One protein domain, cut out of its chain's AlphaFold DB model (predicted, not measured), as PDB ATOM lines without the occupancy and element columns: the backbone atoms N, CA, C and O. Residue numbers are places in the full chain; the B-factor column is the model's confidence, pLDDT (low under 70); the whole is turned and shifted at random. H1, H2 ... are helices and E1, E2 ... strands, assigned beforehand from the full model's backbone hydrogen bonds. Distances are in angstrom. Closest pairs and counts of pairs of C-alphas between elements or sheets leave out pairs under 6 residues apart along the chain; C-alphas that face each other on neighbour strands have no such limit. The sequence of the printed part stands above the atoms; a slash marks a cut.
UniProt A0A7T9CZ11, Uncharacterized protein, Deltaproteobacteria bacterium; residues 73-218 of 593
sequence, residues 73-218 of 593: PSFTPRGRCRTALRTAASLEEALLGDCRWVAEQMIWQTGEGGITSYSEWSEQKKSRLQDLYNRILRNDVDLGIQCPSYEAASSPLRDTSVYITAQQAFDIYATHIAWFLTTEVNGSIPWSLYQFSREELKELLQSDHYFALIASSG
ATOM      1  N   PRO A  73     169.324 192.049 116.279       63.31
ATOM      2  CA  PRO A  73     168.396 190.929 116.279       63.31
ATOM      3  C   PRO A  73     168.283 190.286 117.661       63.31
ATOM      4  O   PRO A  73     167.235 189.703 117.953       63.31
ATOM      5  N   SER A  74     169.280 190.458 118.544       68.25
ATOM      6  CA  SER A  74     169.221 190.014 119.939       68.25
ATOM      7  C   SER A  74     168.106 190.650 120.775       68.25
ATOM      8  O   SER A  74     167.836 190.148 121.860       68.25
ATOM      9  N   PHE A  75     167.439 191.717 120.326       74.88
ATOM     10  CA  PHE A  75     166.324 192.323 121.070       74.88
ATOM     11  C   PHE A  75     164.951 191.742 120.716       74.88
ATOM     12  O   PHE A  75     164.019 191.847 121.520       74.88
ATOM     13  N   THR A  76     164.822 191.071 119.571       85.62
ATOM     14  CA  THR A  76     163.584 190.370 119.203       85.62
ATOM     15  C   THR A  76     163.444 189.065 120.005       85.62
ATOM     16  O   THR A  76     164.460 188.430 120.306       85.62
ATOM     17  N   PRO A  77     162.223 188.590 120.330       85.44
ATOM     18  CA  PRO A  77     162.034 187.279 120.963       85.44
ATOM     19  C   PRO A  77     162.735 186.142 120.204       85.44
ATOM     20  O   PRO A  77     163.369 185.283 120.814       85.44
ATOM     21  N   ARG A  78     162.698 186.195 118.865       85.56
ATOM     22  CA  ARG A  78     163.393 185.257 117.976       85.56
ATOM     23  C   ARG A  78     164.906 185.281 118.189       85.56
ATOM     24  O   ARG A  78     165.513 184.226 118.362       85.56
ATOM     25  N   GLY A  79     165.535 186.455 118.148       87.19
ATOM     26  CA  GLY A  79     166.987 186.538 118.282       87.19
ATOM     27  C   GLY A  79     167.482 186.312 119.708       87.19
ATOM     28  O   GLY A  79     168.552 185.717 119.856       87.19
ATOM     29  N   ARG A  80     166.694 186.649 120.741       90.44
ATOM     30  CA  ARG A  80     166.957 186.207 122.126       90.44
ATOM     31  C   ARG A  80     166.972 184.689 122.221       90.44
ATOM     32  O   ARG A  80     167.984 184.126 122.619       90.44
ATOM     33  N   CYS A  81     165.918 184.025 121.748       92.00
ATOM     34  CA  CYS A  81     165.849 182.566 121.761       92.00
ATOM     35  C   CYS A  81     166.998 181.919 120.972       92.00
ATOM     36  O   CYS A  81     167.683 181.029 121.471       92.00
ATOM     37  N   ARG A  82     167.284 182.412 119.760       91.00
ATOM     38  CA  ARG A  82     168.401 181.915 118.941       91.00
ATOM     39  C   ARG A  82     169.751 182.073 119.644       91.00
ATOM     40  O   ARG A  82     170.605 181.197 119.518       91.00
ATOM     41  N   THR A  83     169.952 183.188 120.343       92.12
ATOM     42  CA  THR A  83     171.168 183.435 121.126       92.12
ATOM     43  C   THR A  83     171.235 182.473 122.305       92.12
ATOM     44  O   THR A  83     172.225 181.757 122.430       92.12
ATOM     45  N   ALA A  84     170.158 182.350 123.081       93.50
ATOM     46  CA  ALA A  84     170.079 181.440 124.218       93.50
ATOM     47  C   ALA A  84     170.343 179.979 123.822       93.50
ATOM     48  O   ALA A  84     171.187 179.334 124.433       93.50
ATOM     49  N   LEU A  85     169.737 179.471 122.743       92.44
ATOM     50  CA  LEU A  85     169.986 178.104 122.250       92.44
ATOM     51  C   LEU A  85     171.450 177.843 121.845       92.44
ATOM     52  O   LEU A  85     171.870 176.687 121.771       92.44
ATOM     53  N   ARG A  86     172.224 178.898 121.553       90.81
ATOM     54  CA  ARG A  86     173.656 178.807 121.224       90.81
ATOM     55  C   ARG A  86     174.559 178.930 122.442       90.81
ATOM     56  O   ARG A  86     175.634 178.339 122.438       90.81
ATOM     57  N   THR A  87     174.183 179.761 123.411       93.00
ATOM     58  CA  THR A  87     175.089 180.199 124.483       93.00
ATOM     59  C   THR A  87     174.734 179.668 125.863       93.00
ATOM     60  O   THR A  87     175.591 179.721 126.740       93.00
ATOM     61  N   ALA A  88     173.503 179.200 126.078       91.25
ATOM     62  CA  ALA A  88     173.082 178.648 127.361       91.25
ATOM     63  C   ALA A  88     173.907 177.408 127.726       91.25
ATOM     64  O   ALA A  88     174.368 176.667 126.851       91.25
ATOM     65  N   ALA A  89     174.077 177.164 129.027       91.69
ATOM     66  CA  ALA A  89     174.815 176.000 129.508       91.69
ATOM     67  C   ALA A  89     174.064 174.690 129.216       91.69
ATOM     68  O   ALA A  89     174.688 173.634 129.084       91.69
ATOM     69  N   SER A  90     172.735 174.760 129.092       94.75
ATOM     70  CA  SER A  90     171.882 173.651 128.675       94.75
ATOM     71  C   SER A  90     170.721 174.116 127.791       94.75
ATOM     72  O   SER A  90     170.308 175.276 127.796       94.75
ATOM     73  N   LEU A  91     170.153 173.171 127.045       94.06
ATOM     74  CA  LEU A  91     168.941 173.357 126.257       94.06
ATOM     75  C   LEU A  91     167.750 173.703 127.153       94.06
ATOM     76  O   LEU A  91     166.901 174.488 126.755       94.06
ATOM     77  N   GLU A  92     167.693 173.154 128.368       95.31
ATOM     78  CA  GLU A  92     166.644 173.477 129.332       95.31
ATOM     79  C   GLU A  92     166.690 174.939 129.774       95.31
ATOM     80  O   GLU A  92     165.648 175.589 129.777       95.31
ATOM     81  N   GLU A  93     167.876 175.474 130.074       95.06
ATOM     82  CA  GLU A  93     168.044 176.890 130.412       95.06
ATOM     83  C   GLU A  93     167.546 177.787 129.267       95.06
ATOM     84  O   GLU A  93     166.768 178.714 129.497       95.06
ATOM     85  N   ALA A  94     167.911 177.465 128.020       94.19
ATOM     86  CA  ALA A  94     167.429 178.198 126.852       94.19
ATOM     87  C   ALA A  94     165.902 178.086 126.666       94.19
ATOM     88  O   ALA A  94     165.232 179.097 126.441       94.19
ATOM     89  N   LEU A  95     165.349 176.871 126.765       94.12
ATOM     90  CA  LEU A  95     163.928 176.576 126.554       94.12
ATOM     91  C   LEU A  95     163.023 177.172 127.632       94.12
ATOM     92  O   LEU A  95     161.958 177.681 127.297       94.12
ATOM     93  N   LEU A  96     163.429 177.148 128.901       94.19
ATOM     94  CA  LEU A  96     162.641 177.715 130.001       94.19
ATOM     95  C   LEU A  96     162.859 179.228 130.177       94.19
ATOM     96  O   LEU A  96     162.029 179.889 130.805       94.19
ATOM     97  N   GLY A  97     163.936 179.774 129.606       94.12
ATOM     98  CA  GLY A  97     164.228 181.205 129.541       94.12
ATOM     99  C   GLY A  97     163.700 181.860 128.261       94.12
ATOM    100  O   GLY A  97     162.495 182.034 128.072       94.12
ATOM    101  N   ASP A  98     164.612 182.248 127.369       92.88
ATOM    102  CA  ASP A  98     164.310 183.080 126.194       92.88
ATOM    103  C   ASP A  98     163.482 182.378 125.102       92.88
ATOM    104  O   ASP A  98     162.873 183.048 124.264       92.88
ATOM    105  N   CYS A  99     163.416 181.044 125.112       94.69
ATOM    106  CA  CYS A  99     162.625 180.249 124.167       94.69
ATOM    107  C   CYS A  99     161.308 179.714 124.755       94.69
ATOM    108  O   CYS A  99     160.695 178.821 124.163       94.69
ATOM    109  N   ARG A 100     160.838 180.261 125.885       93.75
ATOM    110  CA  ARG A 100     159.656 179.762 126.612       93.75
ATOM    111  C   ARG A 100     158.421 179.557 125.737       93.75
ATOM    112  O   ARG A 100     157.716 178.568 125.898       93.75
ATOM    113  N   TRP A 101     158.176 180.452 124.783       91.00
ATOM    114  CA  TRP A 101     157.028 180.344 123.880       91.00
ATOM    115  C   TRP A 101     157.028 179.045 123.051       91.00
ATOM    116  O   TRP A 101     155.975 178.434 122.879       91.00
ATOM    117  N   VAL A 102     158.206 178.581 122.611       94.06
ATOM    118  CA  VAL A 102     158.369 177.293 121.917       94.06
ATOM    119  C   VAL A 102     158.188 176.133 122.898       94.06
ATOM    120  O   VAL A 102     157.445 175.198 122.609       94.06
ATOM    121  N   ALA A 103     158.809 176.216 124.080       95.38
ATOM    122  CA  ALA A 103     158.723 175.177 125.109       95.38
ATOM    123  C   ALA A 103     157.283 174.924 125.590       95.38
ATOM    124  O   ALA A 103     156.904 173.782 125.838       95.38
ATOM    125  N   GLU A 104     156.448 175.963 125.655       94.88
ATOM    126  CA  GLU A 104     155.023 175.848 125.998       94.88
ATOM    127  C   GLU A 104     154.203 175.064 124.960       94.88
ATOM    128  O   GLU A 104     153.112 174.594 125.282       94.88
ATOM    129  N   GLN A 105     154.687 174.935 123.718       96.06
ATOM    130  CA  GLN A 105     154.026 174.140 122.674       96.06
ATOM    131  C   GLN A 105     154.585 172.719 122.566       96.06
ATOM    132  O   GLN A 105     153.994 171.888 121.883       96.06
ATOM    133  N   MET A 106     155.691 172.424 123.252       97.56
ATOM    134  CA  MET A 106     156.273 171.087 123.320       97.56
ATOM    135  C   MET A 106     155.472 170.232 124.306       97.56
ATOM    136  O   MET A 106     155.736 170.219 125.511       97.56
ATOM    137  N   ILE A 107     154.456 169.551 123.778       96.06
ATOM    138  CA  ILE A 107     153.521 168.742 124.556       96.06
ATOM    139  C   ILE A 107     153.699 167.255 124.251       96.06
ATOM    140  O   ILE A 107     153.656 166.830 123.097       96.06
ATOM    141  N   TRP A 108     153.829 166.462 125.314       96.25
ATOM    142  CA  TRP A 108     153.885 165.008 125.260       96.25
ATOM    143  C   TRP A 108     152.639 164.389 125.903       96.25
ATOM    144  O   TRP A 108     152.389 164.591 127.097       96.25
ATOM    145  N   GLN A 109     151.902 163.590 125.131       92.94
ATOM    146  CA  GLN A 109     150.841 162.714 125.624       92.94
ATOM    147  C   GLN A 109     151.481 161.485 126.277       92.94
ATOM    148  O   GLN A 109     152.210 160.754 125.619       92.94
ATOM    149  N   THR A 110     151.254 161.254 127.566       88.69
ATOM    150  CA  THR A 110     151.764 160.104 128.322       88.69
ATOM    151  C   THR A 110     150.982 158.829 128.007       88.69
ATOM    152  O   THR A 110     149.872 158.882 127.482       88.69
ATOM    153  N   GLY A 111     151.562 157.675 128.357       75.19
ATOM    154  CA  GLY A 111     150.922 156.368 128.188       75.19
ATOM    155  C   GLY A 111     149.538 156.285 128.840       75.19
ATOM    156  O   GLY A 111     148.609 155.739 128.267       75.19
ATOM    157  N   GLU A 112     149.343 156.948 129.978       79.69
ATOM    158  CA  GLU A 112     148.058 156.987 130.692       79.69
ATOM    159  C   GLU A 112     147.045 157.981 130.083       79.69
ATOM    160  O   GLU A 112     146.008 158.266 130.679       79.69
ATOM    161  N   GLY A 113     147.343 158.558 128.913       76.19
ATOM    162  CA  GLY A 113     146.523 159.583 128.259       76.19
ATOM    163  C   GLY A 113     146.660 160.981 128.868       76.19
ATOM    164  O   GLY A 113     146.032 161.922 128.383       76.19
ATOM    165  N   GLY A 114     147.495 161.141 129.898       85.38
ATOM    166  CA  GLY A 114     147.838 162.443 130.461       85.38
ATOM    167  C   GLY A 114     148.589 163.310 129.452       85.38
ATOM    168  O   GLY A 114     149.237 162.811 128.539       85.38
ATOM    169  N   ILE A 115     148.523 164.626 129.608       89.38
ATOM    170  CA  ILE A 115     149.212 165.577 128.735       89.38
ATOM    171  C   ILE A 115     150.219 166.343 129.589       89.38
ATOM    172  O   ILE A 115     149.852 166.877 130.631       89.38
ATOM    173  N   THR A 116     151.483 166.375 129.164       94.38
ATOM    174  CA  THR A 116     152.578 167.028 129.904       94.38
ATOM    175  C   THR A 116     153.325 168.019 129.024       94.38
ATOM    176  O   THR A 116     153.741 167.694 127.906       94.38
ATOM    177  N   SER A 117     153.508 169.233 129.534       95.75
ATOM    178  CA  SER A 117     154.327 170.275 128.904       95.75
ATOM    179  C   SER A 117     155.822 170.040 129.155       95.75
ATOM    180  O   SER A 117     156.184 169.320 130.086       95.75
ATOM    181  N   TYR A 118     156.708 170.666 128.372       97.00
ATOM    182  CA  TYR A 118     158.163 170.510 128.531       97.00
ATOM    183  C   TYR A 118     158.671 170.749 129.963       97.00
ATOM    184  O   TYR A 118     159.535 170.015 130.443       97.00
ATOM    185  N   SER A 119     158.116 171.735 130.677       96.75
ATOM    186  CA  SER A 119     158.481 172.016 132.075       96.75
ATOM    187  C   SER A 119     158.180 170.860 133.031       96.75
ATOM    188  O   SER A 119     158.816 170.753 134.077       96.75
ATOM    189  N   GLU A 120     157.232 169.996 132.673       96.56
ATOM    190  CA  GLU A 120     156.772 168.852 133.467       96.56
ATOM    191  C   GLU A 120     157.374 167.527 132.981       96.56
ATOM    192  O   GLU A 120     157.121 166.473 133.567       96.56
ATOM    193  N   TRP A 121     158.163 167.543 131.902       97.12
ATOM    194  CA  TRP A 121     158.847 166.343 131.438       97.12
ATOM    195  C   TRP A 121     159.837 165.849 132.489       97.12
ATOM    196  O   TRP A 121     160.496 166.630 133.174       97.12
ATOM    197  N   SER A 122     159.988 164.527 132.575       96.69
ATOM    198  CA  SER A 122     161.016 163.932 133.421       96.69
ATOM    199  C   SER A 122     162.416 164.336 132.954       96.69
ATOM    200  O   SER A 122     162.665 164.538 131.763       96.69
ATOM    201  N   GLU A 123     163.366 164.353 133.886       97.25
ATOM    202  CA  GLU A 123     164.774 164.646 133.591       97.25
ATOM    203  C   GLU A 123     165.361 163.713 132.523       97.25
ATOM    204  O   GLU A 123     166.143 164.136 131.675       97.25
ATOM    205  N   GLN A 124     164.917 162.453 132.484       97.50
ATOM    206  CA  GLN A 124     165.306 161.511 131.434       97.50
ATOM    207  C   GLN A 124     164.866 161.982 130.038       97.50
ATOM    208  O   GLN A 124     165.649 161.905 129.093       97.50
ATOM    209  N   LYS A 125     163.635 162.494 129.898       97.62
ATOM    210  CA  LYS A 125     163.105 163.003 128.624       97.62
ATOM    211  C   LYS A 125     163.812 164.281 128.183       97.62
ATOM    212  O   LYS A 125     164.202 164.381 127.020       97.62
ATOM    213  N   LYS A 126     164.035 165.224 129.106       98.31
ATOM    214  CA  LYS A 126     164.801 166.453 128.832       98.31
ATOM    215  C   LYS A 126     166.239 166.132 128.414       98.31
ATOM    216  O   LYS A 126     166.708 166.627 127.391       98.31
ATOM    217  N   SER A 127     166.902 165.233 129.143       98.06
ATOM    218  CA  SER A 127     168.251 164.747 128.827       98.06
ATOM    219  C   SER A 127     168.312 164.069 127.454       98.06
ATOM    220  O   SER A 127     169.221 164.334 126.667       98.06
ATOM    221  N   ARG A 128     167.302 163.260 127.105       98.12
ATOM    222  CA  ARG A 128     167.224 162.633 125.779       98.12
ATOM    223  C   ARG A 128     167.039 163.657 124.653       98.12
ATOM    224  O   ARG A 128     167.729 163.548 123.641       98.12
ATOM    225  N   LEU A 129     166.186 164.669 124.827       98.56
ATOM    226  CA  LEU A 129     166.059 165.767 123.857       98.56
ATOM    227  C   LEU A 129     167.386 166.528 123.692       98.56
ATOM    228  O   LEU A 129     167.799 166.810 122.568       98.56
ATOM    229  N   GLN A 130     168.070 166.829 124.798       98.31
ATOM    230  CA  GLN A 130     169.376 167.491 124.800       98.31
ATOM    231  C   GLN A 130     170.445 166.684 124.044       98.31
ATOM    232  O   GLN A 130     171.227 167.269 123.288       98.31
ATOM    233  N   ASP A 131     170.500 165.364 124.243       98.25
ATOM    234  CA  ASP A 131     171.407 164.467 123.517       98.25
ATOM    235  C   ASP A 131     171.129 164.505 122.007       98.25
ATOM    236  O   ASP A 131     172.046 164.761 121.225       98.25
ATOM    237  N   LEU A 132     169.864 164.352 121.598       98.56
ATOM    238  CA  LEU A 132     169.453 164.419 120.191       98.56
ATOM    239  C   LEU A 132     169.784 165.781 119.561       98.56
ATOM    240  O   LEU A 132     170.357 165.824 118.473       98.56
ATOM    241  N   TYR A 133     169.507 166.886 120.259       98.31
ATOM    242  CA  TYR A 133     169.878 168.238 119.825       98.31
ATOM    243  C   TYR A 133     171.385 168.364 119.591       98.31
ATOM    244  O   TYR A 133     171.814 168.792 118.521       98.31
ATOM    245  N   ASN A 134     172.202 167.913 120.542       97.31
ATOM    246  CA  ASN A 134     173.656 167.969 120.415       97.31
ATOM    247  C   ASN A 134     174.183 167.091 119.270       97.31
ATOM    248  O   ASN A 134     175.117 167.493 118.575       97.31
ATOM    249  N   ARG A 135     173.596 165.907 119.057       98.19
ATOM    250  CA  ARG A 135     173.951 165.011 117.944       98.19
ATOM    251  C   ARG A 135     173.632 165.637 116.594       98.19
ATOM    252  O   ARG A 135     174.479 165.645 115.706       98.19
ATOM    253  N   ILE A 136     172.440 166.216 116.451       97.69
ATOM    254  CA  ILE A 136     172.032 166.912 115.228       97.69
ATOM    255  C   ILE A 136     172.918 168.141 114.986       97.69
ATOM    256  O   ILE A 136     173.380 168.335 113.864       97.69
ATOM    257  N   LEU A 137     173.222 168.929 116.023       95.25
ATOM    258  CA  LEU A 137     174.081 170.112 115.921       95.25
ATOM    259  C   LEU A 137     175.508 169.768 115.463       95.25
ATOM    260  O   LEU A 137     176.098 170.512 114.681       95.25
ATOM    261  N   ARG A 138     176.051 168.627 115.908       96.56
ATOM    262  CA  ARG A 138     177.343 168.085 115.442       96.56
ATOM    263  C   ARG A 138     177.266 167.368 114.093       96.56
ATOM    264  O   ARG A 138     178.303 166.969 113.568       96.56
ATOM    265  N   ASN A 139     176.067 167.232 113.529       95.88
ATOM    266  CA  ASN A 139     175.791 166.455 112.327       95.88
ATOM    267  C   ASN A 139     176.223 164.978 112.453       95.88
ATOM    268  O   ASN A 139     176.776 164.397 111.517       95.88
ATOM    269  N   ASP A 140     175.980 164.368 113.617       97.94
ATOM    270  CA  ASP A 140     176.271 162.953 113.862       97.94
ATOM    271  C   ASP A 140     175.431 162.079 112.910       97.94
ATOM    272  O   ASP A 140     174.222 162.277 112.760       97.94
ATOM    273  N   VAL A 141     176.057 161.094 112.254       94.38
ATOM    274  CA  VAL A 141     175.367 160.208 111.295       94.38
ATOM    275  C   VAL A 141     174.302 159.362 111.998       94.38
ATOM    276  O   VAL A 141     173.183 159.246 111.504       94.38
ATOM    277  N   ASP A 142     174.640 158.817 113.167       96.19
ATOM    278  CA  ASP A 142     173.749 157.996 113.983       96.19
ATOM    279  C   ASP A 142     173.215 158.783 115.190       96.19
ATOM    280  O   ASP A 142     173.953 159.178 116.101       96.19
ATOM    281  N   LEU A 143     171.898 158.990 115.207       97.00
ATOM    282  CA  LEU A 143     171.194 159.646 116.311       97.00
ATOM    283  C   LEU A 143     170.864 158.681 117.463       97.00
ATOM    284  O   LEU A 143     170.389 159.112 118.515       97.00
ATOM    285  N   GLY A 144     171.112 157.381 117.282       96.06
ATOM    286  CA  GLY A 144     170.737 156.341 118.230       96.06
ATOM    287  C   GLY A 144     169.221 156.202 118.366       96.06
ATOM    288  O   GLY A 144     168.739 155.944 119.465       96.06
ATOM    289  N   ILE A 145     168.466 156.450 117.290       95.31
ATOM    290  CA  ILE A 145     167.003 156.312 117.256       95.31
ATOM    291  C   ILE A 145     166.663 154.926 116.722       95.31
ATOM    292  O   ILE A 145     167.096 154.543 115.633       95.31
ATOM    293  N   GLN A 146     165.831 154.192 117.453       93.06
ATOM    294  CA  GLN A 146     165.316 152.904 116.999       93.06
ATOM    295  C   GLN A 146     164.073 153.110 116.133       93.06
ATOM    296  O   GLN A 146     162.945 153.059 116.619       93.06
ATOM    297  N   CYS A 147     164.276 153.350 114.838       91.62
ATOM    298  CA  CYS A 147     163.163 153.405 113.896       91.62
ATOM    299  C   CYS A 147     162.510 152.009 113.790       91.62
ATOM    300  O   CYS A 147     163.238 151.030 113.598       91.62
ATOM    301  N   PRO A 148     161.179 151.879 113.938       90.12
ATOM    302  CA  PRO A 148     160.509 150.590 113.796       90.12
ATOM    303  C   PRO A 148     160.712 150.021 112.381       90.12
ATOM    304  O   PRO A 148     160.784 150.779 111.415       90.12
ATOM    305  N   SER A 149     160.774 148.693 112.241       87.19
ATOM    306  CA  SER A 149     160.561 148.039 110.943       87.19
ATOM    307  C   SER A 149     159.072 147.793 110.727       87.19
ATOM    308  O   SER A 149     158.319 147.635 111.694       87.19
ATOM    309  N   TYR A 150     158.639 147.739 109.467       84.56
ATOM    310  CA  TYR A 150     157.235 147.488 109.147       84.56
ATOM    311  C   TYR A 150     156.760 146.154 109.732       84.56
ATOM    312  O   TYR A 150     155.705 146.090 110.356       84.56
ATOM    313  N   GLU A 151     157.572 145.103 109.606       83.00
ATOM    314  CA  GLU A 151     157.246 143.752 110.064       83.00
ATOM    315  C   GLU A 151     157.077 143.683 111.583       83.00
ATOM    316  O   GLU A 151     156.171 143.009 112.062       83.00
ATOM    317  N   ALA A 152     157.928 144.385 112.341       78.31
ATOM    318  CA  ALA A 152     157.859 144.391 113.801       78.31
ATOM    319  C   ALA A 152     156.705 145.256 114.327       78.31
ATOM    320  O   ALA A 152     156.172 144.982 115.400       78.31
ATOM    321  N   ALA A 153     156.336 146.298 113.582       78.75
ATOM    322  CA  ALA A 153     155.322 147.258 113.991       78.75
ATOM    323  C   ALA A 153     153.908 146.899 113.512       78.75
ATOM    324  O   ALA A 153     152.931 147.329 114.120       78.75
ATOM    325  N   SER A 154     153.766 146.131 112.430       78.94
ATOM    326  CA  SER A 154     152.455 145.745 111.892       78.94
ATOM    327  C   SER A 154     151.797 144.637 112.720       78.94
ATOM    328  O   SER A 154     152.459 143.683 113.133       78.94
ATOM    329  N   SER A 155     150.482 144.731 112.956       72.19
ATOM    330  CA  SER A 155     149.759 143.629 113.607       72.19
ATOM    331  C   SER A 155     149.655 142.412 112.677       72.19
ATOM    332  O   SER A 155     149.374 142.552 111.482       72.19
ATOM    333  N   PRO A 156     149.802 141.186 113.214       63.25
ATOM    334  CA  PRO A 156     149.523 139.970 112.455       63.25
ATOM    335  C   PRO A 156     148.040 139.838 112.054       63.25
ATOM    336  O   PRO A 156     147.722 139.134 111.092       63.25
ATOM    337  N   LEU A 157     147.119 140.514 112.753       58.50
ATOM    338  CA  LEU A 157     145.670 140.356 112.604       58.50
ATOM    339  C   LEU A 157     145.062 141.254 111.519       58.50
ATOM    340  O   LEU A 157     144.124 141.983 111.801       58.50
ATOM    341  N   ARG A 158     145.564 141.209 110.276       58.97
ATOM    342  CA  ARG A 158     145.054 141.960 109.092       58.97
ATOM    343  C   ARG A 158     144.884 143.485 109.253       58.97
ATOM    344  O   ARG A 158     144.627 144.151 108.256       58.97
ATOM    345  N   ASP A 159     145.060 144.033 110.448       62.03
ATOM    346  CA  ASP A 159     145.018 145.448 110.733       62.03
ATOM    347  C   ASP A 159     146.280 146.084 110.159       62.03
ATOM    348  O   ASP A 159     147.402 145.644 110.415       62.03
ATOM    349  N   THR A 160     146.093 147.107 109.335       67.56
ATOM    350  CA  THR A 160     147.193 147.850 108.723       67.56
ATOM    351  C   THR A 160     147.768 148.901 109.674       67.56
ATOM    352  O   THR A 160     148.679 149.637 109.292       67.56
ATOM    353  N   SER A 161     147.264 148.954 110.913       77.19
ATOM    354  CA  SER A 161     147.852 149.713 112.009       77.19
ATOM    355  C   SER A 161     149.305 149.314 112.258       77.19
ATOM    356  O   SER A 161     149.689 148.141 112.241       77.19
ATOM    357  N   VAL A 162     150.104 150.341 112.514       85.06
ATOM    358  CA  VAL A 162     151.517 150.241 112.860       85.06
ATOM    359  C   VAL A 162     151.664 150.722 114.290       85.06
ATOM    360  O   VAL A 162     151.356 151.877 114.584       85.06
ATOM    361  N   TYR A 163     152.142 149.829 115.145       89.62
ATOM    362  CA  TYR A 163     152.335 150.028 116.573       89.62
ATOM    363  C   TYR A 163     153.805 150.296 116.881       89.62
ATOM    364  O   TYR A 163     154.704 149.700 116.287       89.62
ATOM    365  N   ILE A 164     154.051 151.194 117.823       93.69
ATOM    366  CA  ILE A 164     155.381 151.632 118.230       93.69
ATOM    367  C   ILE A 164     155.428 151.749 119.748       93.69
ATOM    368  O   ILE A 164     154.460 152.165 120.386       93.69
ATOM    369  N   THR A 165     156.569 151.407 120.337       95.44
ATOM    370  CA  THR A 165     156.734 151.532 121.790       95.44
ATOM    371  C   THR A 165     156.781 153.003 122.210       95.44
ATOM    372  O   THR A 165     157.164 153.876 121.423       95.44
ATOM    373  N   ALA A 166     156.461 153.293 123.470       95.50
ATOM    374  CA  ALA A 166     156.525 154.645 124.023       95.50
ATOM    375  C   ALA A 166     157.908 155.295 123.865       95.50
ATOM    376  O   ALA A 166     158.008 156.485 123.567       95.50
ATOM    377  N   GLN A 167     158.980 154.508 124.014       96.25
ATOM    378  CA  GLN A 167     160.347 154.994 123.829       96.25
ATOM    379  C   GLN A 167     160.619 155.378 122.370       96.25
ATOM    380  O   GLN A 167     161.199 156.433 122.118       96.25
ATOM    381  N   GLN A 168     160.187 154.555 121.409       96.56
ATOM    382  CA  GLN A 168     160.338 154.855 119.980       96.56
ATOM    383  C   GLN A 168     159.533 156.096 119.586       96.56
ATOM    384  O   GLN A 168     160.058 156.976 118.906       96.56
ATOM    385  N   ALA A 169     158.283 156.190 120.047       96.56
ATOM    386  CA  ALA A 169     157.427 157.348 119.823       96.56
ATOM    387  C   ALA A 169     158.074 158.632 120.368       96.56
ATOM    388  O   ALA A 169     158.172 159.630 119.651       96.56
ATOM    389  N   PHE A 170     158.581 158.592 121.606       97.81
ATOM    390  CA  PHE A 170     159.248 159.743 122.211       97.81
ATOM    391  C   PHE A 170     160.526 160.125 121.464       97.81
ATOM    392  O   PHE A 170     160.720 161.303 121.183       97.81
ATOM    393  N   ASP A 171     161.374 159.160 121.099       98.12
ATOM    394  CA  ASP A 171     162.614 159.439 120.370       98.12
ATOM    395  C   ASP A 171     162.342 160.091 119.012       98.12
ATOM    396  O   ASP A 171     163.009 161.065 118.662       98.12
ATOM    397  N   ILE A 172     161.349 159.610 118.256       97.81
ATOM    398  CA  ILE A 172     160.978 160.218 116.970       97.81
ATOM    399  C   ILE A 172     160.467 161.644 117.195       97.81
ATOM    400  O   ILE A 172     160.961 162.580 116.568       97.81
ATOM    401  N   TYR A 173     159.535 161.833 118.127       98.12
ATOM    402  CA  TYR A 173     158.998 163.150 118.473       98.12
ATOM    403  C   TYR A 173     160.095 164.140 118.909       98.12
ATOM    404  O   TYR A 173     160.214 165.237 118.355       98.12
ATOM    405  N   ALA A 174     160.958 163.735 119.844       98.50
ATOM    406  CA  ALA A 174     162.064 164.546 120.341       98.50
ATOM    407  C   ALA A 174     163.098 164.849 119.245       98.50
ATOM    408  O   ALA A 174     163.669 165.937 119.233       98.50
ATOM    409  N   THR A 175     163.308 163.938 118.293       98.62
ATOM    410  CA  THR A 175     164.206 164.163 117.150       98.62
ATOM    411  C   THR A 175     163.688 165.262 116.231       98.62
ATOM    412  O   THR A 175     164.469 166.112 115.802       98.62
ATOM    413  N   HIS A 176     162.380 165.296 115.956       98.44
ATOM    414  CA  HIS A 176     161.777 166.387 115.182       98.44
ATOM    415  C   HIS A 176     161.916 167.731 115.894       98.44
ATOM    416  O   HIS A 176     162.343 168.702 115.272       98.44
ATOM    417  N   ILE A 177     161.676 167.782 117.205       98.50
ATOM    418  CA  ILE A 177     161.889 169.011 117.986       98.50
ATOM    419  C   ILE A 177     163.355 169.443 117.946       98.50
ATOM    420  O   ILE A 177     163.650 170.594 117.625       98.50
ATOM    421  N   ALA A 178     164.282 168.532 118.241       98.56
ATOM    422  CA  ALA A 178     165.716 168.804 118.217       98.56
ATOM    423  C   ALA A 178     166.165 169.349 116.850       98.56
ATOM    424  O   ALA A 178     166.958 170.294 116.779       98.56
ATOM    425  N   TRP A 179     165.612 168.807 115.765       98.19
ATOM    426  CA  TRP A 179     165.827 169.296 114.409       98.19
ATOM    427  C   TRP A 179     165.266 170.708 114.182       98.19
ATOM    428  O   TRP A 179     165.972 171.573 113.653       98.19
ATOM    429  N   PHE A 180     164.038 170.997 114.620       98.25
ATOM    430  CA  PHE A 180     163.445 172.333 114.486       98.25
ATOM    431  C   PHE A 180     164.237 173.396 115.249       98.25
ATOM    432  O   PHE A 180     164.510 174.468 114.704       98.25
ATOM    433  N   LEU A 181     164.685 173.078 116.465       97.62
ATOM    434  CA  LEU A 181     165.538 173.964 117.259       97.62
ATOM    435  C   LEU A 181     166.900 174.174 116.586       97.62
ATOM    436  O   LEU A 181     167.365 175.307 116.468       97.62
ATOM    437  N   THR A 182     167.517 173.110 116.063       96.94
ATOM    438  CA  THR A 182     168.820 173.216 115.384       96.94
ATOM    439  C   THR A 182     168.734 174.048 114.104       96.94
ATOM    440  O   THR A 182     169.601 174.885 113.846       96.94
ATOM    441  N   THR A 183     167.683 173.873 113.301       96.00
ATOM    442  CA  THR A 183     167.490 174.676 112.081       96.00
ATOM    443  C   THR A 183     167.183 176.141 112.389       96.00
ATOM    444  O   THR A 183     167.627 177.012 111.640       96.00
ATOM    445  N   GLU A 184     166.488 176.437 113.494       93.69
ATOM    446  CA  GLU A 184     166.305 177.806 114.003       93.69
ATOM    447  C   GLU A 184     167.649 178.442 114.393       93.69
ATOM    448  O   GLU A 184     167.973 179.561 113.982       93.69
ATOM    449  N   VAL A 185     168.485 177.694 115.114       94.12
ATOM    450  CA  VAL A 185     169.822 178.126 115.534       94.12
ATOM    451  C   VAL A 185     170.734 178.375 114.345       94.12
ATOM    452  O   VAL A 185     171.361 179.436 114.248       94.12
ATOM    453  N   ASN A 186     170.801 177.439 113.409       94.00
ATOM    454  CA  ASN A 186     171.697 177.534 112.263       94.00
ATOM    455  C   ASN A 186     171.185 178.517 111.205       94.00
ATOM    456  O   ASN A 186     171.987 179.058 110.449       94.00
ATOM    457  N   GLY A 187     169.889 178.844 111.204       92.44
ATOM    458  CA  GLY A 187     169.277 179.592 110.105       92.44
ATOM    459  C   GLY A 187     169.290 178.784 108.806       92.44
ATOM    460  O   GLY A 187     169.382 179.354 107.726       92.44
ATOM    461  N   SER A 188     169.242 177.452 108.922       93.12
ATOM    462  CA  SER A 188     169.249 176.504 107.799       93.12
ATOM    463  C   SER A 188     167.981 176.577 106.944       93.12
ATOM    464  O   SER A 188     167.947 176.021 105.848       93.12
ATOM    465  N   ILE A 189     166.942 177.226 107.473       95.62
ATOM    466  CA  ILE A 189     165.648 177.479 106.849       95.62
ATOM    467  C   ILE A 189     165.362 178.984 107.026       95.62
ATOM    468  O   ILE A 189     165.552 179.480 108.143       95.62
ATOM    469  N   PRO A 190     164.933 179.723 105.982       95.25
ATOM    470  CA  PRO A 190     164.814 181.187 106.051       95.25
ATOM    471  C   PRO A 190     163.750 181.710 107.032       95.25
ATOM    472  O   PRO A 190     163.894 182.806 107.583       95.25
ATOM    473  N   TRP A 191     162.706 180.923 107.303       95.38
ATOM    474  CA  TRP A 191     161.640 181.273 108.244       95.38
ATOM    475  C   TRP A 191     161.870 180.742 109.664       95.38
ATOM    476  O   TRP A 191     162.743 179.912 109.946       95.38
ATOM    477  N   SER A 192     161.060 181.266 110.582       94.69
ATOM    478  CA  SER A 192     161.145 181.012 112.018       94.69
ATOM    479  C   SER A 192     159.904 180.320 112.545       94.69
ATOM    480  O   SER A 192     158.805 180.600 112.073       94.69
ATOM    481  N   LEU A 193     160.062 179.530 113.608       94.69
ATOM    482  CA  LEU A 193     158.920 179.065 114.403       94.69
ATOM    483  C   LEU A 193     158.057 180.231 114.924       94.69
ATOM    484  O   LEU A 193     156.849 180.082 115.044       94.69
ATOM    485  N   TYR A 194     158.655 181.403 115.175       93.38
ATOM    486  CA  TYR A 194     157.969 182.596 115.698       93.38
ATOM    487  C   TYR A 194     157.016 183.281 114.709       93.38
ATOM    488  O   TYR A 194     156.330 184.223 115.093       93.38
ATOM    489  N   GLN A 195     156.986 182.851 113.446       93.31
ATOM    490  CA  GLN A 195     156.067 183.397 112.440       93.31
ATOM    491  C   GLN A 195     154.703 182.700 112.444       93.31
ATOM    492  O   GLN A 195     153.768 183.204 111.830       93.31
ATOM    493  N   PHE A 196     154.590 181.550 113.113       95.12
ATOM    494  CA  PHE A 196     153.367 180.757 113.151       95.12
ATOM    495  C   PHE A 196     152.567 181.041 114.415       95.12
ATOM    496  O   PHE A 196     153.122 181.384 115.464       95.12
ATOM    497  N   SER A 197     151.249 180.879 114.330       95.00
ATOM    498  CA  SER A 197     150.395 180.981 115.512       95.00
ATOM    499  C   SER A 197     150.663 179.843 116.498       95.00
ATOM    500  O   SER A 197     151.306 178.834 116.187       95.00
ATOM    501  N   ARG A 198     150.131 179.986 117.717       94.31
ATOM    502  CA  ARG A 198     150.231 178.942 118.737       94.31
ATOM    503  C   ARG A 198     149.633 177.632 118.227       94.31
ATOM    504  O   ARG A 198     150.245 176.588 118.394       94.31
ATOM    505  N   GLU A 199     148.463 177.688 117.605       91.06
ATOM    506  CA  GLU A 199     147.733 176.527 117.100       91.06
ATOM    507  C   GLU A 199     148.456 175.861 115.924       91.06
ATOM    508  O   GLU A 199     148.469 174.637 115.844       91.06
ATOM    509  N   GLU A 200     149.099 176.634 115.049       94.50
ATOM    510  CA  GLU A 200     149.931 176.099 113.963       94.50
ATOM    511  C   GLU A 200     151.185 175.408 114.484       94.50
ATOM    512  O   GLU A 200     151.551 174.332 114.009       94.50
ATOM    513  N   LEU A 201     151.816 175.971 115.514       95.25
ATOM    514  CA  LEU A 201     152.947 175.320 116.158       95.25
ATOM    515  C   LEU A 201     152.591 173.992 116.815       95.25
ATOM    516  O   LEU A 201     153.465 173.124 116.896       95.25
ATOM    517  N   LYS A 202     151.345 173.799 117.260       92.62
ATOM    518  CA  LYS A 202     150.938 172.522 117.856       92.62
ATOM    519  C   LYS A 202     151.084 171.358 116.877       92.62
ATOM    520  O   LYS A 202     151.618 170.325 117.269       92.62
ATOM    521  N   GLU A 203     150.769 171.566 115.595       92.00
ATOM    522  CA  GLU A 203     150.944 170.544 114.543       92.00
ATOM    523  C   GLU A 203     152.410 170.092 114.382       92.00
ATOM    524  O   GLU A 203     152.697 168.961 113.971       92.00
ATOM    525  N   LEU A 204     153.362 170.973 114.711       95.81
ATOM    526  CA  LEU A 204     154.791 170.665 114.691       95.81
ATOM    527  C   LEU A 204     155.276 170.085 116.027       95.81
ATOM    528  O   LEU A 204     156.129 169.195 116.025       95.81
ATOM    529  N   LEU A 205     154.768 170.584 117.157       97.19
ATOM    530  CA  LEU A 205     155.404 170.433 118.471       97.19
ATOM    531  C   LEU A 205     154.623 169.594 119.492       97.19
ATOM    532  O   LEU A 205     155.194 169.310 120.545       97.19
ATOM    533  N   GLN A 206     153.395 169.139 119.222       95.12
ATOM    534  CA  GLN A 206     152.694 168.198 120.114       95.12
ATOM    535  C   GLN A 206     152.728 166.769 119.575       95.12
ATOM    536  O   GLN A 206     152.649 166.534 118.368       95.12
ATOM    537  N   SER A 207     152.897 165.799 120.474       94.81
ATOM    538  CA  SER A 207     153.113 164.392 120.118       94.81
ATOM    539  C   SER A 207     151.883 163.697 119.529       94.81
ATOM    540  O   SER A 207     152.031 162.733 118.780       94.81
ATOM    541  N   ASP A 208     150.682 164.173 119.846       88.81
ATOM    542  CA  ASP A 208     149.405 163.667 119.324       88.81
ATOM    543  C   ASP A 208     149.182 164.003 117.835       88.81
ATOM    544  O   ASP A 208     148.376 163.356 117.173       88.81
ATOM    545  N   HIS A 209     149.981 164.912 117.260       89.12
ATOM    546  CA  HIS A 209     150.096 165.113 115.805       89.12
ATOM    547  C   HIS A 209     151.140 164.196 115.138       89.12
ATOM    548  O   HIS A 209     151.412 164.312 113.938       89.12
ATOM    549  N   TYR A 210     151.742 163.273 115.889       90.94
ATOM    550  CA  TYR A 210     152.631 162.234 115.358       90.94
ATOM    551  C   TYR A 210     152.042 160.841 115.555       90.94
ATOM    552  O   TYR A 210     152.113 160.012 114.642       90.94
ATOM    553  N   PHE A 211     151.474 160.588 116.736       90.62
ATOM    554  CA  PHE A 211     151.061 159.262 117.177       90.62
ATOM    555  C   PHE A 211     149.774 159.322 117.995       90.62
ATOM    556  O   PHE A 211     149.509 160.307 118.675       90.62
ATOM    557  N   ALA A 212     148.999 158.243 117.956       88.38
ATOM    558  CA  ALA A 212     147.817 158.069 118.788       88.38
ATOM    559  C   ALA A 212     148.110 157.013 119.853       88.38
ATOM    560  O   ALA A 212     148.684 155.968 119.546       88.38
ATOM    561  N   LEU A 213     147.710 157.264 121.097       87.12
ATOM    562  CA  LEU A 213     147.793 156.262 122.156       87.12
ATOM    563  C   LEU A 213     146.963 155.018 121.789       87.12
ATOM    564  O   LEU A 213     145.838 155.136 121.296       87.12
ATOM    565  N   ILE A 214     147.509 153.825 122.029       86.44
ATOM    566  CA  ILE A 214     146.782 152.570 121.820       86.44
ATOM    567  C   ILE A 214     145.766 152.399 122.949       86.44
ATOM    568  O   ILE A 214     146.138 152.384 124.120       86.44
ATOM    569  N   ALA A 215     144.498 152.209 122.609       79.81
ATOM    570  CA  ALA A 215     143.490 151.764 123.561       79.81
ATOM    571  C   ALA A 215     143.459 150.228 123.643       79.81
ATOM    572  O   ALA A 215     143.926 149.540 122.734       79.81
ATOM    573  N   SER A 216     142.976 149.680 124.760       73.44
ATOM    574  CA  SER A 216     142.838 148.234 124.944       73.44
ATOM    575  C   SER A 216     141.724 147.680 124.055       73.44
ATOM    576  O   SER A 216     140.552 147.728 124.419       73.44
ATOM    577  N   SER A 217     142.093 147.061 122.936       66.56
ATOM    578  CA  SER A 217     141.153 146.274 122.143       66.56
ATOM    579  C   SER A 217     140.900 144.931 122.834       66.56
ATOM    580  O   SER A 217     141.828 144.182 123.150       66.56
ATOM    581  N   GLY A 218     139.631 144.587 123.066       60.31
ATOM    582  CA  GLY A 218     139.245 143.287 123.638       60.31
ATOM    583  C   GLY A 218     139.582 142.084 122.744       60.31
ATOM    584  O   GLY A 218     139.363 140.942 123.139       60.31
TER     585      GLY A 218
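This is residues 73 to 218 of the 593 residues of an uncharacterized protein of Deltaproteobacteria bacterium (UniProt A0A7T9CZ11). A small two-stranded hairpin, E1 and E2, lies to one side of one long helix, H6, which runs through the middle of the domain. H4 crosses H6, the helical hairpin of H1 and H2 sits towards the last residues of H6, where H1 packs on it, and beyond the other end a long loop with H5 reaches away. The printed part has 146 residues, with seven named helices and three named strands in the order H1 H2 H3 E1 E2 H4 H5 H6 H7 E3; the sheet, E1 - E2, is antiparallel, and the class is mostly helix. The whole is compact by its radius of gyration of the C-alphas, 16.5 A, yet elongated in outline, spanning 56 by 32 by 29 A.

Strands E1, residues 107 to 109, and E2, residues 115 to 117, make the sheet; C-alpha 107 is at (153.521, 168.742, 124.556). H6, residues 166 to 186, is 29.9 A long, from C-alpha 166 at (156.525, 154.645, 124.023) to C-alpha 186 at (171.697, 177.534, 112.263). H4, residues 123 to 137, is 20.7 A long, and H1, residues 77 to 87, is 15.3 A long. The shorter helices are H2, residues 91 to 96, H3, residues 100 to 103, H5, residues 150 to 153, and H7, residues 198 to 205. E3, residues 211 to 213, pairs with no named strand.

E1 and E2 form an antiparallel hairpin at 154 degrees, with N 108 and O 116 2.9 A apart, within hydrogen-bond range. E1 and H6 are near each other. H4 touches H6 at a steep tilt of 47 degrees, the same way; the closest C-alphas, of Tyr 133 and Ala 178, are 4.5 A apart. H1 touches H6 with residues 181 to 185 of H6 alone, about perpendicular at 75 degrees, closest at the C-alphas of Arg 82 and Val 185, 5.3 A. H1 and H2 form a helical hairpin at a shallow tilt of 31 degrees, closest at the C-alphas of Ala 84 and Ala 94, 4.9 A. H2 and H3 touch only at the corner, closest at the C-alphas of Leu 95 and Ala 103, 5.6 A. H7 is close to H6 but not clearly touching, with the C-alphas of Ile 177 and Leu 205 6.7 A apart. H5 touches no helix. Every O i to N i+4 pair is within hydrogen-bond range in H1, H2, H4 and H6; H7 has 2 of 4, and H3 and H5 are too short for such a pair.

The C-alphas farthest apart, of Phe 75 and Leu 157, are 56.6 A apart. The printed part has no cut. The links H4 to H5, H5 to H6 and H6 to H7 are long. Mean pLDDT of the printed part is 90.9; residues 73 to 74, 156 to 160 and 217 to 218 are under 70.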